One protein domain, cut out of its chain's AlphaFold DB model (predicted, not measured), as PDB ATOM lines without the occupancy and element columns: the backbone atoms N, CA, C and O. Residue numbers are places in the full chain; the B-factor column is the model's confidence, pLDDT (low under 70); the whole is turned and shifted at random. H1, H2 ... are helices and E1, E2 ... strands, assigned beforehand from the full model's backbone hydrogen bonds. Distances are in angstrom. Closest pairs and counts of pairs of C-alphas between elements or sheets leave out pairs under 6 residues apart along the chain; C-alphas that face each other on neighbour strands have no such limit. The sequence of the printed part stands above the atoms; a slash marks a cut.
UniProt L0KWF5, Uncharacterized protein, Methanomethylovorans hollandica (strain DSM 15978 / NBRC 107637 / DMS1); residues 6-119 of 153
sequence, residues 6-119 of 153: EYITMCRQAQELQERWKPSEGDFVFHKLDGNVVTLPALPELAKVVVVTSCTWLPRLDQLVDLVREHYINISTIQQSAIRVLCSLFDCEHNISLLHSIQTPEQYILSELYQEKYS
ATOM      1  N   GLU A   6     -13.902   7.283  -0.246       90.31
ATOM      2  CA  GLU A   6     -14.718   7.584   0.933       90.31
ATOM      3  C   GLU A   6     -14.556   6.483   1.989       90.31
ATOM      4  O   GLU A   6     -14.061   6.733   3.086       90.31
ATOM      5  N   TYR A   7     -14.856   5.232   1.627       91.81
ATOM      6  CA  TYR A   7     -14.789   4.108   2.557       91.81
ATOM      7  C   TYR A   7     -13.368   3.812   3.040       91.81
ATOM      8  O   TYR A   7     -13.151   3.530   4.221       91.81
ATOM      9  N   ILE A   8     -12.373   3.940   2.157       93.31
ATOM     10  CA  ILE A   8     -10.960   3.839   2.542       93.31
ATOM     11  C   ILE A   8     -10.618   4.916   3.580       93.31
ATOM     12  O   ILE A   8      -9.911   4.632   4.549       93.31
ATOM     13  N   THR A   9     -11.128   6.138   3.414       92.88
ATOM     14  CA  THR A   9     -10.898   7.245   4.351       92.88
ATOM     15  C   THR A   9     -11.580   6.991   5.690       92.88
ATOM     16  O   THR A   9     -10.902   7.077   6.717       92.88
ATOM     17  N   MET A  10     -12.847   6.566   5.678       93.25
ATOM     18  CA  MET A  10     -13.589   6.148   6.870       93.25
ATOM     19  C   MET A  10     -12.811   5.094   7.663       93.25
ATOM     20  O   MET A  10     -12.550   5.276   8.853       93.25
ATOM     21  N   CYS A  11     -12.370   4.022   6.994       94.19
ATOM     22  CA  CYS A  11     -11.609   2.935   7.613       94.19
ATOM     23  C   CYS A  11     -10.241   3.395   8.126       94.19
ATOM     24  O   CYS A  11      -9.778   2.933   9.168       94.19
ATOM     25  N   ARG A  12      -9.577   4.306   7.409       93.19
ATOM     26  CA  ARG A  12      -8.266   4.843   7.791       93.19
ATOM     27  C   ARG A  12      -8.344   5.714   9.045       93.19
ATOM     28  O   ARG A  12      -7.420   5.665   9.853       93.19
ATOM     29  N   GLN A  13      -9.399   6.511   9.196       93.44
ATOM     30  CA  GLN A  13      -9.610   7.366  10.374       93.44
ATOM     31  C   GLN A  13     -10.270   6.623  11.543       93.44
ATOM     32  O   GLN A  13     -10.212   7.096  12.677       93.44
ATOM     33  N   ALA A  14     -10.843   5.448  11.290       92.94
ATOM     34  CA  ALA A  14     -11.386   4.537  12.287       92.94
ATOM     35  C   ALA A  14     -10.270   3.858  13.117       92.94
ATOM     36  O   ALA A  14     -10.057   2.649  13.037       92.94
ATOM     37  N   GLN A  15      -9.519   4.635  13.906       91.19
ATOM     38  CA  GLN A  15      -8.344   4.156  14.653       91.19
ATOM     39  C   GLN A  15      -8.680   2.991  15.591       91.19
ATOM     40  O   GLN A  15      -7.979   1.983  15.595       91.19
ATOM     41  N   GLU A  16      -9.800   3.075  16.305       91.44
ATOM     42  CA  GLU A  16     -10.251   2.051  17.250       91.44
ATOM     43  C   GLU A  16     -10.541   0.711  16.561       91.44
ATOM     44  O   GLU A  16     -10.375  -0.362  17.148       91.44
ATOM     45  N   LEU A  17     -10.990   0.762  15.305       91.75
ATOM     46  CA  LEU A  17     -11.198  -0.416  14.476       91.75
ATOM     47  C   LEU A  17      -9.864  -1.001  14.001       91.75
ATOM     48  O   LEU A  17      -9.662  -2.211  14.100       91.75
ATOM     49  N   GLN A  18      -8.953  -0.150  13.520       92.69
ATOM     50  CA  GLN A  18      -7.646  -0.573  13.006       92.69
ATOM     51  C   GLN A  18      -6.751  -1.163  14.106       92.69
ATOM     52  O   GLN A  18      -6.044  -2.135  13.863       92.69
ATOM     53  N   GLU A  19      -6.811  -0.634  15.329       89.56
ATOM     54  CA  GLU A  19      -6.053  -1.149  16.478       89.56
ATOM     55  C   GLU A  19      -6.542  -2.522  16.949       89.56
ATOM     56  O   GLU A  19      -5.763  -3.343  17.437       89.56
ATOM     57  N   ARG A  20      -7.843  -2.788  16.808       88.12
ATOM     58  CA  ARG A  20      -8.454  -4.056  17.217       88.12
ATOM     59  C   ARG A  20      -8.351  -5.135  16.138       88.12
ATOM     60  O   ARG A  20      -8.570  -6.314  16.432       88.12
ATOM     61  N   TRP A  21      -8.026  -4.748  14.907       90.94
ATOM     62  CA  TRP A  21      -7.888  -5.666  13.790       90.94
ATOM     63  C   TRP A  21      -6.768  -6.683  14.031       90.94
ATOM     64  O   TRP A  21      -5.634  -6.353  14.376       90.94
ATOM     65  N   LYS A  22      -7.100  -7.956  13.817       88.31
ATOM     66  CA  LYS A  22      -6.154  -9.070  13.839       88.31
ATOM     67  C   LYS A  22      -6.021  -9.602  12.413       88.31
ATOM     68  O   LYS A  22      -6.929 -10.312  11.985       88.31
ATOM     69  N   PRO A  23      -4.917  -9.302  11.699       89.75
ATOM     70  CA  PRO A  23      -4.755  -9.707  10.309       89.75
ATOM     71  C   PRO A  23      -4.954 -11.209  10.120       89.75
ATOM     72  O   PRO A  23      -4.289 -12.037  10.765       89.75
ATOM     73  N   SER A  24      -5.866 -11.531   9.214       88.75
ATOM     74  CA  SER A  24      -6.231 -12.880   8.818       88.75
ATOM     75  C   SER A  24      -6.100 -13.048   7.306       88.75
ATOM     76  O   SER A  24      -6.114 -12.084   6.537       88.75
ATOM     77  N   GLU A  25      -5.897 -14.290   6.875       89.00
ATOM     78  CA  GLU A  25      -5.884 -14.612   5.452       89.00
ATOM     79  C   GLU A  25      -7.244 -14.269   4.833       89.00
ATOM     80  O   GLU A  25      -8.293 -14.575   5.400       89.00
ATOM     81  N   GLY A  26      -7.226 -13.633   3.664       87.62
ATOM     82  CA  GLY A  26      -8.452 -13.211   2.991       87.62
ATOM     83  C   GLY A  26      -8.981 -11.843   3.433       87.62
ATOM     84  O   GLY A  26      -9.980 -11.384   2.876       87.62
ATOM     85  N   ASP A  27      -8.336 -11.168   4.390       92.44
ATOM     86  CA  ASP A  27      -8.660  -9.778   4.716       92.44
ATOM     87  C   ASP A  27      -8.322  -8.850   3.555       92.44
ATOM     88  O   ASP A  27      -7.262  -8.958   2.940       92.44
ATOM     89  N   PHE A  28      -9.205  -7.895   3.281       92.88
ATOM     90  CA  PHE A  28      -8.925  -6.846   2.314       92.88
ATOM     91  C   PHE A  28      -8.249  -5.674   2.994       92.88
ATOM     92  O   PHE A  28      -8.636  -5.239   4.079       92.88
ATOM     93  N   VAL A  29      -7.213  -5.160   2.345       93.81
ATOM     94  CA  VAL A  29      -6.411  -4.077   2.884       93.81
ATOM     95  C   VAL A  29      -6.058  -3.082   1.798       93.81
ATOM     96  O   VAL A  29      -5.774  -3.449   0.660       93.81
ATOM     97  N   PHE A  30      -6.032  -1.811   2.164       93.56
ATOM     98  CA  PHE A  30      -5.459  -0.756   1.350       93.56
ATOM     99  C   PHE A  30      -3.975  -0.591   1.695       93.56
ATOM    100  O   PHE A  30      -3.628  -0.311   2.846       93.56
ATOM    101  N   HIS A  31      -3.096  -0.773   0.709       90.06
ATOM    102  CA  HIS A  31      -1.655  -0.604   0.880       90.06
ATOM    103  C   HIS A  31      -1.273   0.876   0.744       90.06
ATOM    104  O   HIS A  31      -1.405   1.461  -0.330       90.06
ATOM    105  N   LYS A  32      -0.773   1.495   1.824       85.94
ATOM    106  CA  LYS A  32      -0.542   2.953   1.882       85.94
ATOM    107  C   LYS A  32       0.534   3.445   0.907       85.94
ATOM    108  O   LYS A  32       0.491   4.607   0.517       85.94
ATOM    109  N   LEU A  33       1.495   2.590   0.546       82.00
ATOM    110  CA  LEU A  33       2.598   2.946  -0.358       82.00
ATOM    111  C   LEU A  33       2.214   2.802  -1.831       82.00
ATOM    112  O   LEU A  33       2.539   3.670  -2.634       82.00
ATOM    113  N   ASP A  34       1.505   1.725  -2.169       83.19
ATOM    114  CA  ASP A  34       1.181   1.408  -3.565       83.19
ATOM    115  C   ASP A  34      -0.172   1.986  -3.996       83.19
ATOM    116  O   ASP A  34      -0.484   1.998  -5.183       83.19
ATOM    117  N   GLY A  35      -0.991   2.438  -3.039       87.31
ATOM    118  CA  GLY A  35      -2.327   2.973  -3.299       87.31
ATOM    119  C   GLY A  35      -3.329   1.928  -3.792       87.31
ATOM    120  O   GLY A  35      -4.362   2.291  -4.345       87.31
ATOM    121  N   ASN A  36      -3.028   0.639  -3.615       89.75
ATOM    122  CA  ASN A  36      -3.825  -0.465  -4.142       89.75
ATOM    123  C   ASN A  36      -4.553  -1.218  -3.030       89.75
ATOM    124  O   ASN A  36      -4.023  -1.401  -1.931       89.75
ATOM    125  N   VAL A  37      -5.751  -1.708  -3.346       90.94
ATOM    126  CA  VAL A  37      -6.473  -2.660  -2.499       90.94
ATOM    127  C   VAL A  37      -6.022  -4.071  -2.855       90.94
ATOM    128  O   VAL A  37      -6.092  -4.479  -4.013       90.94
ATOM    129  N   VAL A  38      -5.562  -4.817  -1.856       91.25
ATOM    130  CA  VAL A  38      -5.101  -6.200  -2.005       91.25
ATOM    131  C   VAL A  38      -5.728  -7.087  -0.940       91.25
ATOM    132  O   VAL A  38      -6.159  -6.619   0.114       91.25
ATOM    133  N   THR A  39      -5.771  -8.384  -1.214       90.81
ATOM    134  CA  THR A  39      -6.170  -9.391  -0.233       90.81
ATOM    135  C   THR A  39      -4.927  -9.916   0.477       90.81
ATOM    136  O   THR A  39      -3.924 -10.221  -0.171       90.81
ATOM    137  N   LEU A  40      -4.972 -10.024   1.803       87.50
ATOM    138  CA  LEU A  40      -3.867 -10.558   2.584       87.50
ATOM    139  C   LEU A  40      -3.693 -12.061   2.337       87.50
ATOM    140  O   LEU A  40      -4.662 -12.816   2.473       87.50
ATOM    141  N   PRO A  41      -2.466 -12.517   2.029       84.81
ATOM    142  CA  PRO A  41      -2.159 -13.939   1.989       84.81
ATOM    143  C   PRO A  41      -2.069 -14.516   3.411       84.81
ATOM    144  O   PRO A  41      -2.106 -13.790   4.407       84.81
ATOM    145  N   ALA A  42      -1.880 -15.832   3.521       83.38
ATOM    146  CA  ALA A  42      -1.464 -16.454   4.772       83.38
ATOM    147  C   ALA A  42      -0.099 -15.888   5.209       83.38
ATOM    148  O   ALA A  42       0.919 -16.092   4.545       83.38
ATOM    149  N   LEU A  43      -0.079 -15.154   6.325       81.06
ATOM    150  CA  LEU A  43       1.112 -14.463   6.821       81.06
ATOM    151  C   LEU A  43       1.640 -15.088   8.123       81.06
ATOM    152  O   LEU A  43       0.851 -15.339   9.042       81.06
ATOM    153  N   PRO A  44       2.970 -15.270   8.259       80.38
ATOM    154  CA  PRO A  44       3.584 -15.602   9.542       80.38
ATOM    155  C   PRO A  44       3.425 -14.434  10.529       80.38
ATOM    156  O   PRO A  44       3.309 -13.278  10.120       80.38
ATOM    157  N   GLU A  45       3.451 -14.703  11.838       77.75
ATOM    158  CA  GLU A  45       3.153 -13.694  12.874       77.75
ATOM    159  C   GLU A  45       4.003 -12.419  12.772       77.75
ATOM    160  O   GLU A  45       3.472 -11.317  12.893       77.75
ATOM    161  N   LEU A  46       5.296 -12.549  12.464       70.31
ATOM    162  CA  LEU A  46       6.198 -11.404  12.289       70.31
ATOM    163  C   LEU A  46       5.774 -10.478  11.137       70.31
ATOM    164  O   LEU A  46       5.965  -9.267  11.217       70.31
ATOM    165  N   ALA A  47       5.163 -11.025  10.082       78.19
ATOM    166  CA  ALA A  47       4.683 -10.238   8.950       78.19
ATOM    167  C   ALA A  47       3.364  -9.510   9.259       78.19
ATOM    168  O   ALA A  47       3.088  -8.473   8.659       78.19
ATOM    169  N   LYS A  48       2.577  -9.988  10.236       78.44
ATOM    170  CA  LYS A  48       1.334  -9.319  10.658       78.44
ATOM    171  C   LYS A  48       1.604  -7.936  11.247       78.44
ATOM    172  O   LYS A  48       0.857  -7.009  10.964       78.44
ATOM    173  N   VAL A  49       2.692  -7.779  12.006       77.75
ATOM    174  CA  VAL A  49       3.086  -6.483  12.592       77.75
ATOM    175  C   VAL A  49       3.362  -5.450  11.499       77.75
ATOM    176  O   VAL A  49       2.864  -4.329  11.570       77.75
ATOM    177  N   VAL A  50       4.104  -5.842  10.458       76.69
ATOM    178  CA  VAL A  50       4.401  -4.964   9.317       76.69
ATOM    179  C   VAL A  50       3.101  -4.529   8.640       76.69
ATOM    180  O   VAL A  50       2.883  -3.333   8.457       76.69
ATOM    181  N   VAL A  51       2.193  -5.471   8.379       79.94
ATOM    182  CA  VAL A  51       0.894  -5.201   7.744       79.94
ATOM    183  C   VAL A  51       0.034  -4.221   8.537       79.94
ATOM    184  O   VAL A  51      -0.505  -3.289   7.947       79.94
ATOM    185  N   VAL A  52      -0.065  -4.364   9.861       79.12
ATOM    186  CA  VAL A  52      -0.841  -3.425  10.697       79.12
ATOM    187  C   VAL A  52      -0.303  -1.992  10.572       79.12
ATOM    188  O   VAL A  52      -1.071  -1.034  10.587       79.12
ATOM    189  N   THR A  53       1.011  -1.821  10.387       81.31
ATOM    190  CA  THR A  53       1.605  -0.483  10.227       81.31
ATOM    191  C   THR A  53       1.445   0.088   8.815       81.31
ATOM    192  O   THR A  53       1.110   1.269   8.649       81.31
ATOM    193  N   SER A  54       1.644  -0.730   7.779       84.62
ATOM    194  CA  SER A  54       1.707  -0.284   6.382       84.62
ATOM    195  C   SER A  54       0.364  -0.305   5.655       84.62
ATOM    196  O   SER A  54       0.244   0.293   4.583       84.62
ATOM    197  N   CYS A  55      -0.652  -0.948   6.227       91.25
ATOM    198  CA  CYS A  55      -1.946  -1.133   5.588       91.25
ATOM    199  C   CYS A  55      -3.088  -0.506   6.390       91.25
ATOM    200  O   CYS A  55      -2.952  -0.168   7.566       91.25
ATOM    201  N   THR A  56      -4.220  -0.330   5.720       93.62
ATOM    202  CA  THR A  56      -5.510  -0.027   6.341       93.62
ATOM    203  C   THR A  56      -6.441  -1.186   6.047       93.62
ATOM    204  O   THR A  56      -6.654  -1.518   4.883       93.62
ATOM    205  N   TRP A  57      -6.981  -1.814   7.084       95.31
ATOM    206  CA  TRP A  57      -7.990  -2.849   6.931       95.31
ATOM    207  C   TRP A  57      -9.272  -2.261   6.381       95.31
ATOM    208  O   TRP A  57      -9.779  -1.265   6.901       95.31
ATOM    209  N   LEU A  58      -9.781  -2.907   5.341       94.94
ATOM    210  CA  LEU A  58     -11.089  -2.652   4.779       94.94
ATOM    211  C   LEU A  58     -11.935  -3.868   5.158       94.94
ATOM    212  O   LEU A  58     -11.807  -4.907   4.511       94.94
ATOM    213  N   PRO A  59     -12.739  -3.808   6.228       92.94
ATOM    214  CA  PRO A  59     -13.598  -4.924   6.585       92.94
ATOM    215  C   PRO A  59     -14.701  -5.075   5.541       92.94
ATOM    216  O   PRO A  59     -15.227  -4.098   5.002       92.94
ATOM    217  N   ARG A  60     -15.051  -6.317   5.228       90.69
ATOM    218  CA  ARG A  60     -16.216  -6.616   4.396       90.69
ATOM    219  C   ARG A  60     -17.499  -6.514   5.208       90.69
ATOM    220  O   ARG A  60     -17.478  -6.515   6.437       90.69
ATOM    221  N   LEU A  61     -18.626  -6.514   4.501       84.69
ATOM    222  CA  LEU A  61     -19.947  -6.489   5.115       84.69
ATOM    223  C   LEU A  61     -20.154  -7.619   6.140       84.69
ATOM    224  O   LEU A  61     -20.638  -7.354   7.234       84.69
ATOM    225  N   ASP A  62     -19.748  -8.853   5.824       81.94
ATOM    226  CA  ASP A  62     -19.816 -10.002   6.741       81.94
ATOM    227  C   ASP A  62     -19.030  -9.742   8.034       81.94
ATOM    228  O   ASP A  62     -19.552  -9.924   9.130       81.94
ATOM    229  N   GLN A  63     -17.813  -9.217   7.902       88.38
ATOM    230  CA  GLN A  63     -16.931  -8.925   9.031       88.38
ATOM    231  C   GLN A  63     -17.467  -7.776   9.896       88.38
ATOM    232  O   GLN A  63     -17.398  -7.841  11.121       88.38
ATOM    233  N   LEU A  64     -18.037  -6.736   9.280       85.75
ATOM    234  CA  LEU A  64     -18.702  -5.642   9.993       85.75
ATOM    235  C   LEU A  64     -19.934  -6.134  10.762       85.75
ATOM    236  O   LEU A  64     -20.117  -5.777  11.925       85.75
ATOM    237  N   VAL A  65     -20.759  -6.983  10.144       79.00
ATOM    238  CA  VAL A  65     -21.926  -7.592  10.800       79.00
ATOM    239  C   VAL A  65     -21.500  -8.456  11.986       79.00
ATOM    240  O   VAL A  65     -22.153  -8.424  13.031       79.00
ATOM    241  N   ASP A  66     -20.402  -9.199  11.864       82.62
ATOM    242  CA  ASP A  66     -19.865  -9.990  12.969       82.62
ATOM    243  C   ASP A  66     -19.340  -9.103  14.109       82.62
ATOM    244  O   ASP A  66     -19.638  -9.379  15.271       82.62
ATOM    245  N   LEU A  67     -18.664  -7.986  13.807       83.50
ATOM    246  CA  LEU A  67     -18.234  -7.003  14.816       83.50
ATOM    247  C   LEU A  67     -19.413  -6.380  15.574       83.50
ATOM    248  O   LEU A  67     -19.330  -6.177  16.788       83.50
ATOM    249  N   VAL A  68     -20.510  -6.091  14.872       76.25
ATOM    250  CA  VAL A  68     -21.766  -5.647  15.489       76.25
ATOM    251  C   VAL A  68     -22.313  -6.760  16.386       76.25
ATOM    252  O   VAL A  68     -22.597  -6.525  17.558       76.25
ATOM    253  N   ARG A  69     -22.391  -8.001  15.894       70.88
ATOM    254  CA  ARG A  69     -22.895  -9.149  16.668       70.88
ATOM    255  C   ARG A  69     -22.083  -9.410  17.944       70.88
ATOM    256  O   ARG A  69     -22.672  -9.706  18.978       70.88
ATOM    257  N   GLU A  70     -20.756  -9.281  17.891       72.50
ATOM    258  CA  GLU A  70     -19.871  -9.392  19.060       72.50
ATOM    259  C   GLU A  70     -20.135  -8.321  20.122       72.50
ATOM    260  O   GLU A  70     -19.881  -8.548  21.305       72.50
ATOM    261  N   HIS A  71     -20.587  -7.133  19.723       65.94
ATOM    262  CA  HIS A  71     -20.890  -6.071  20.674       65.94
ATOM    263  C   HIS A  71     -22.204  -6.343  21.408       65.94
ATOM    264  O   HIS A  71     -22.283  -6.209  22.628       65.94
ATOM    265  N   TYR A  72     -23.211  -6.808  20.679       62.28
ATOM    266  CA  TYR A  72     -24.529  -7.064  21.227       62.28
ATOM    267  C   TYR A  72     -24.717  -8.562  21.546       62.28
ATOM    268  O   TYR A  72     -25.551  -9.258  20.974       62.28
ATOM    269  N   ILE A  73     -23.932  -9.097  22.488       51.91
ATOM    270  CA  ILE A  73     -24.043 -10.511  22.931       51.91
ATOM    271  C   ILE A  73     -25.337 -10.766  23.725       51.91
ATOM    272  O   ILE A  73     -25.715 -11.908  23.981       51.91
ATOM    273  N   ASN A  74     -26.065  -9.715  24.091       51.09
ATOM    274  CA  ASN A  74     -27.313  -9.827  24.816       51.09
ATOM    275  C   ASN A  74     -28.346  -8.866  24.221       51.09
ATOM    276  O   ASN A  74     -28.020  -7.732  23.882       51.09
ATOM    277  N   ILE A  75     -29.603  -9.309  24.239       42.34
ATOM    278  CA  ILE A  75     -30.839  -8.541  24.030       42.34
ATOM    279  C   ILE A  75     -31.446  -8.647  22.616       42.34
ATOM    280  O   ILE A  75     -30.867  -8.332  21.579       42.34
ATOM    281  N   SER A  76     -32.715  -9.045  22.635       48.50
ATOM    282  CA  SER A  76     -33.757  -9.053  21.603       48.50
ATOM    283  C   SER A  76     -33.923  -7.769  20.762       48.50
ATOM    284  O   SER A  76     -34.782  -7.737  19.883       48.50
ATOM    285  N   THR A  77     -33.117  -6.726  20.975       49.09
ATOM    286  CA  THR A  77     -33.153  -5.443  20.251       49.09
ATOM    287  C   THR A  77     -32.370  -5.463  18.937       49.09
ATOM    288  O   THR A  77     -32.705  -4.716  18.024       49.09
ATOM    289  N   ILE A  78     -31.384  -6.355  18.779       46.62
ATOM    290  CA  ILE A  78     -30.584  -6.458  17.538       46.62
ATOM    291  C   ILE A  78     -31.399  -7.053  16.404       46.62
ATOM    292  O   ILE A  78     -31.180  -6.724  15.243       46.62
ATOM    293  N   GLN A  79     -32.378  -7.909  16.724       48.50
ATOM    294  CA  GLN A  79     -33.345  -8.308  15.714       48.50
ATOM    295  C   GLN A  79     -33.996  -7.063  15.123       48.50
ATOM    296  O   GLN A  79     -34.151  -7.031  13.923       48.50
ATOM    297  N   GLN A  80     -34.243  -5.989  15.878       48.84
ATOM    298  CA  GLN A  80     -34.770  -4.760  15.289       48.84
ATOM    299  C   GLN A  80     -33.725  -3.933  14.543       48.84
ATOM    300  O   GLN A  80     -34.081  -3.436  13.487       48.84
ATOM    301  N   SER A  81     -32.472  -3.797  15.000       48.06
ATOM    302  CA  SER A  81     -31.457  -2.972  14.313       48.06
ATOM    303  C   SER A  81     -30.831  -3.656  13.094       48.06
ATOM    304  O   SER A  81     -30.693  -3.020  12.056       48.06
ATOM    305  N   ALA A  82     -30.552  -4.960  13.149       48.81
ATOM    306  CA  ALA A  82     -30.095  -5.737  11.997       48.81
ATOM    307  C   ALA A  82     -31.225  -5.975  10.978       48.81
ATOM    308  O   ALA A  82     -30.967  -5.923   9.778       48.81
ATOM    309  N   ILE A  83     -32.482  -6.162  11.425       50.78
ATOM    310  CA  ILE A  83     -33.652  -6.102  10.527       50.78
ATOM    311  C   ILE A  83     -33.856  -4.673  10.028       50.78
ATOM    312  O   ILE A  83     -34.225  -4.538   8.881       50.78
ATOM    313  N   ARG A  84     -33.554  -3.604  10.779       50.62
ATOM    314  CA  ARG A  84     -33.576  -2.225  10.246       50.62
ATOM    315  C   ARG A  84     -32.524  -2.020   9.173       50.62
ATOM    316  O   ARG A  84     -32.842  -1.411   8.171       50.62
ATOM    317  N   VAL A  85     -31.311  -2.540   9.360       52.31
ATOM    318  CA  VAL A  85     -30.228  -2.483   8.371       52.31
ATOM    319  C   VAL A  85     -30.649  -3.256   7.122       52.31
ATOM    320  O   VAL A  85     -30.661  -2.691   6.036       52.31
ATOM    321  N   LEU A  86     -31.112  -4.502   7.268       51.97
ATOM    322  CA  LEU A  86     -31.612  -5.308   6.151       51.97
ATOM    323  C   LEU A  86     -32.853  -4.675   5.491       51.97
ATOM    324  O   LEU A  86     -32.877  -4.536   4.277       51.97
ATOM    325  N   CYS A  87     -33.844  -4.216   6.249       47.62
ATOM    326  CA  CYS A  87     -35.033  -3.529   5.738       47.62
ATOM    327  C   CYS A  87     -34.698  -2.169   5.123       47.62
ATOM    328  O   CYS A  87     -35.311  -1.831   4.136       47.62
ATOM    329  N   SER A  88     -33.719  -1.408   5.611       51.19
ATOM    330  CA  SER A  88     -33.286  -0.145   4.981       51.19
ATOM    331  C   SER A  88     -32.541  -0.371   3.665       51.19
ATOM    332  O   SER A  88     -32.585   0.474   2.777       51.19
ATOM    333  N   LEU A  89     -31.903  -1.537   3.513       50.53
ATOM    334  CA  LEU A  89     -31.300  -1.982   2.259       50.53
ATOM    335  C   LEU A  89     -32.349  -2.461   1.236       50.53
ATOM    336  O   LEU A  89     -32.039  -2.496   0.047       50.53
ATOM    337  N   PHE A  90     -33.566  -2.822   1.674       46.59
ATOM    338  CA  PHE A  90     -34.648  -3.334   0.813       46.59
ATOM    339  C   PHE A  90     -35.860  -2.390   0.657       46.59
ATOM    340  O   PHE A  90     -36.533  -2.468  -0.364       46.59
ATOM    341  N   ASP A  91     -36.102  -1.480   1.601       41.12
ATOM    342  CA  ASP A  91     -37.200  -0.508   1.648       41.12
ATOM    343  C   ASP A  91     -36.632   0.890   1.936       41.12
ATOM    344  O   ASP A  91     -36.500   1.361   3.071       41.12
ATOM    345  N   CYS A  92     -36.275   1.581   0.864       47.91
ATOM    346  CA  CYS A  92     -36.026   3.010   0.867       47.91
ATOM    347  C   CYS A  92     -37.338   3.766   1.122       47.91
ATOM    348  O   CYS A  92     -38.142   3.849   0.203       47.91
ATOM    349  N   GLU A  93     -37.533   4.340   2.324       42.00
ATOM    350  CA  GLU A  93     -38.348   5.566   2.501       42.00
ATOM    351  C   GLU A  93     -38.313   6.272   3.882       42.00
ATOM    352  O   GLU A  93     -39.131   7.162   4.112       42.00
ATOM    353  N   HIS A  94     -37.392   5.988   4.818       40.44
ATOM    354  CA  HIS A  94     -37.342   6.753   6.086       40.44
ATOM    355  C   HIS A  94     -35.947   7.282   6.469       40.44
ATOM    356  O   HIS A  94     -35.040   6.520   6.780       40.44
ATOM    357  N   ASN A  95     -35.857   8.622   6.513       42.59
ATOM    358  CA  ASN A  95     -34.739   9.501   6.907       42.59
ATOM    359  C   ASN A  95     -33.526   9.588   5.961       42.59
ATOM    360  O   ASN A  95     -32.388   9.309   6.319       42.59
ATOM    361  N   ILE A  96     -33.781  10.105   4.756       43.84
ATOM    362  CA  ILE A  96     -32.792  10.310   3.683       43.84
ATOM    363  C   ILE A  96     -31.894  11.552   3.900       43.84
ATOM    364  O   ILE A  96     -30.840  11.653   3.284       43.84
ATOM    365  N   SER A  97     -32.211  12.469   4.821       42.88
ATOM    366  CA  SER A  97     -31.453  13.732   4.935       42.88
ATOM    367  C   SER A  97     -30.083  13.625   5.632       42.88
ATOM    368  O   SER A  97     -29.248  14.503   5.443       42.88
ATOM    369  N   LEU A  98     -29.829  12.568   6.417       45.53
ATOM    370  CA  LEU A  98     -28.544  12.320   7.106       45.53
ATOM    371  C   LEU A  98     -27.619  11.355   6.339       45.53
ATOM    372  O   LEU A  98     -26.445  11.236   6.672       45.53
ATOM    373  N   LEU A  99     -28.137  10.694   5.298       47.84
ATOM    374  CA  LEU A  99     -27.467   9.627   4.543       47.84
ATOM    375  C   LEU A  99     -26.915  10.085   3.186       47.84
ATOM    376  O   LEU A  99     -26.449   9.260   2.409       47.84
ATOM    377  N   HIS A 100     -26.941  11.385   2.880       48.53
ATOM    378  CA  HIS A 100     -26.538  11.883   1.558       48.53
ATOM    379  C   HIS A 100     -25.073  11.577   1.178       48.53
ATOM    380  O   HIS A 100     -24.748  11.648  -0.007       48.53
ATOM    381  N   SER A 101     -24.210  11.206   2.134       54.12
ATOM    382  CA  SER A 101     -22.825  10.769   1.890       54.12
ATOM    383  C   SER A 101     -22.603   9.252   1.963       54.12
ATOM    384  O   SER A 101     -21.591   8.781   1.455       54.12
ATOM    385  N   ILE A 102     -23.522   8.473   2.545       59.75
ATOM    386  CA  ILE A 102     -23.347   7.025   2.741       59.75
ATOM    387  C   ILE A 102     -23.896   6.290   1.519       59.75
ATOM    388  O   ILE A 102     -25.104   6.184   1.317       59.75
ATOM    389  N   GLN A 103     -22.987   5.800   0.680       70.00
ATOM    390  CA  GLN A 103     -23.316   5.256  -0.640       70.00
ATOM    391  C   GLN A 103     -23.354   3.726  -0.677       70.00
ATOM    392  O   GLN A 103     -23.878   3.154  -1.635       70.00
ATOM    393  N   THR A 104     -22.809   3.051   0.341       81.31
ATOM    394  CA  THR A 104     -22.695   1.586   0.362       81.31
ATOM    395  C   THR A 104     -23.123   0.972   1.700       81.31
ATOM    396  O   THR A 104     -23.060   1.634   2.742       81.31
ATOM    397  N   PRO A 105     -23.536  -0.312   1.707       80.12
ATOM    398  CA  PRO A 105     -23.852  -1.034   2.938       80.12
ATOM    399  C   PRO A 105     -22.671  -1.085   3.915       80.12
ATOM    400  O   PRO A 105     -22.867  -0.973   5.122       80.12
ATOM    401  N   GLU A 106     -21.441  -1.235   3.412       85.25
ATOM    402  CA  GLU A 106     -20.236  -1.226   4.242       85.25
ATOM    403  C   GLU A 106     -20.025   0.124   4.948       85.25
ATOM    404  O   GLU A 106     -19.756   0.141   6.150       85.25
ATOM    405  N   GLN A 107     -20.213   1.249   4.244       87.62
ATOM    406  CA  GLN A 107     -20.156   2.586   4.850       87.62
ATOM    407  C   GLN A 107     -21.228   2.758   5.936       87.62
ATOM    408  O   GLN A 107     -20.914   3.235   7.025       87.62
ATOM    409  N   TYR A 108     -22.462   2.310   5.672       83.44
ATOM    410  CA  TYR A 108     -23.581   2.419   6.614       83.44
ATOM    411  C   TYR A 108     -23.352   1.619   7.900       83.44
ATOM    412  O   TYR A 108     -23.488   2.141   9.006       83.44
ATOM    413  N   ILE A 109     -22.982   0.339   7.781       83.44
ATOM    414  CA  ILE A 109     -22.758  -0.488   8.973       83.44
ATOM    415  C   ILE A 109     -21.565   0.042   9.770       83.44
ATOM    416  O   ILE A 109     -21.608   0.040  10.999       83.44
ATOM    417  N   LEU A 110     -20.520   0.533   9.097       87.75
ATOM    418  CA  LEU A 110     -19.390   1.148   9.782       87.75
ATOM    419  C   LEU A 110     -19.803   2.423  10.535       87.75
ATOM    420  O   LEU A 110     -19.381   2.594  11.679       87.75
ATOM    421  N   SER A 111     -20.633   3.290   9.943       86.25
ATOM    422  CA  SER A 111     -21.122   4.496  10.622       86.25
ATOM    423  C   SER A 111     -21.997   4.176  11.828       86.25
ATOM    424  O   SER A 111     -21.788   4.761  12.886       86.25
ATOM    425  N   GLU A 112     -22.908   3.209  11.709       82.00
ATOM    426  CA  GLU A 112     -23.746   2.757  12.827       82.00
ATOM    427  C   GLU A 112     -22.896   2.152  13.951       82.00
ATOM    428  O   GLU A 112     -23.049   2.508  15.117       82.00
ATOM    429  N   LEU A 113     -21.923   1.298  13.607       84.25
ATOM    430  CA  LEU A 113     -20.984   0.736  14.578       84.25
ATOM    431  C   LEU A 113     -20.234   1.843  15.335       84.25
ATOM    432  O   LEU A 113     -20.036   1.732  16.544       84.25
ATOM    433  N   TYR A 114     -19.803   2.895  14.637       86.44
ATOM    434  CA  TYR A 114     -19.073   4.014  15.234       86.44
ATOM    435  C   TYR A 114     -19.951   4.923  16.092       86.44
ATOM    436  O   TYR A 114     -19.512   5.371  17.156       86.44
ATOM    437  N   GLN A 115     -21.191   5.148  15.675       82.50
ATOM    438  CA  GLN A 115     -22.169   5.892  16.450       82.50
ATOM    439  C   GLN A 115     -22.485   5.176  17.763       82.50
ATOM    440  O   GLN A 115     -22.385   5.774  18.831       82.50
ATOM    441  N   GLU A 116     -22.803   3.890  17.696       79.19
ATOM    442  CA  GLU A 116     -23.238   3.115  18.858       79.19
ATOM    443  C   GLU A 116     -22.085   2.839  19.827       79.19
ATOM    444  O   GLU A 116     -22.219   2.999  21.036       79.19
ATOM    445  N   LYS A 117     -20.916   2.450  19.306       82.75
ATOM    446  CA  LYS A 117     -19.803   1.999  20.152       82.75
ATOM    447  C   LYS A 117     -18.885   3.123  20.612       82.75
ATOM    448  O   LYS A 117     -18.285   3.025  21.682       82.75
ATOM    449  N   TYR A 118     -18.704   4.142  19.778       84.19
ATOM    450  CA  TYR A 118     -17.723   5.201  20.012       84.19
ATOM    451  C   TYR A 118     -18.360   6.591  20.111       84.19
ATOM    452  O   TYR A 118     -17.634   7.556  20.350       84.19
ATOM    453  N   SER A 119     -19.686   6.705  19.940       84.00
ATOM    454  CA  SER A 119     -20.409   7.982  19.903       84.00
ATOM    455  C   SER A 119     -19.793   8.963  18.905       84.00
ATOM    456  O   SER A 119     -19.565  10.132  19.222       84.00
TER     457      SER A 119
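Overview. This is residues 6 to 119 of the 153 residues of an uncharacterized protein of Methanomethylovorans hollandica (strain DSM 15978 / NBRC 107637 / DMS1) (UniProt L0KWF5). A small three-stranded sheet, with H1 over E3 and H2 and H3 at its margins, makes one end of the domain; at the other, H4 and H6 stand side by side and H5 makes a loose triangle with them. The printed part has 114 residues with six named helices and three named strands, ordered H1 H2 E1 E2 H3 E3 H4 H5 H6, and is mostly helix. The antiparallel sheet runs E2 E1 E3. The whole is compact, with a radius of gyration of the C-alphas of 15.5 A and spans of 46 by 32 by 24 A.

Arrangement. E1, residues 28 to 31, forms a hairpin with E2, residues 37 to 39; N 29 and O 38, 2.9 A apart, are within hydrogen-bond range. E1 is also antiparallel to E3, residues 55 to 58, with N 30 and O 56 at 2.8 A. E2, H3, residues 45 to 54, and E3 form a split strand-helix-strand unit, two strands of one sheet joined through a helix, with E1 between them in the sheet; the crossover is right-handed. H3 only grazes the sheet, with residues 51 to 54. H1, residues 6 to 13, is on the sheet over E3 at a height of 8.5 A; their closest C-alphas, Arg 12 and Thr 56, are 5.8 A apart. H2, residues 15 to 20, only grazes the sheet, with residues 15 to 19. It only just touches H1, only at the corner, with C-alphas 12 and 18 closest at 7.5 A. H6, residues 105 to 118, only just touches H1, with residues 106 to 107 alone; the closest C-alphas, Tyr 7 and Gln 107, are 6.0 A apart. H4, residues 61 to 71, touches H6 at a shallow tilt of 19 degrees, the same way, with the C-alphas of Leu 61 and Glu 106 closest at 5.3 A. H5, residues 78 to 90, is close but not clearly touching H6, with C-alphas 89 and 105 closest at 7.5 A. Every O i to N i+4 pair is within hydrogen-bond range in H1, H4, H5 and H6, but 1 of 2 in H2 and 4 of 6 in H3.

Along the chain. H1 begins at C-alpha 6, (-14.718, 7.584, 0.933), and H6 ends at C-alpha 118, (-17.723, 5.201, 20.012). H6 is 19.2 A long, H5 17.5 A, H4 15.6 A and H3 15.0 A.

Size, cuts and confidence. The C-alphas of Leu 46 and Glu 93, the two farthest apart, are 48.7 A apart. The printed part has no cut; the link from H5 to H6 is long. Residues 72 to 77 and 90 to 98 stand free. Residues 71 to 102 have pLDDT under 70.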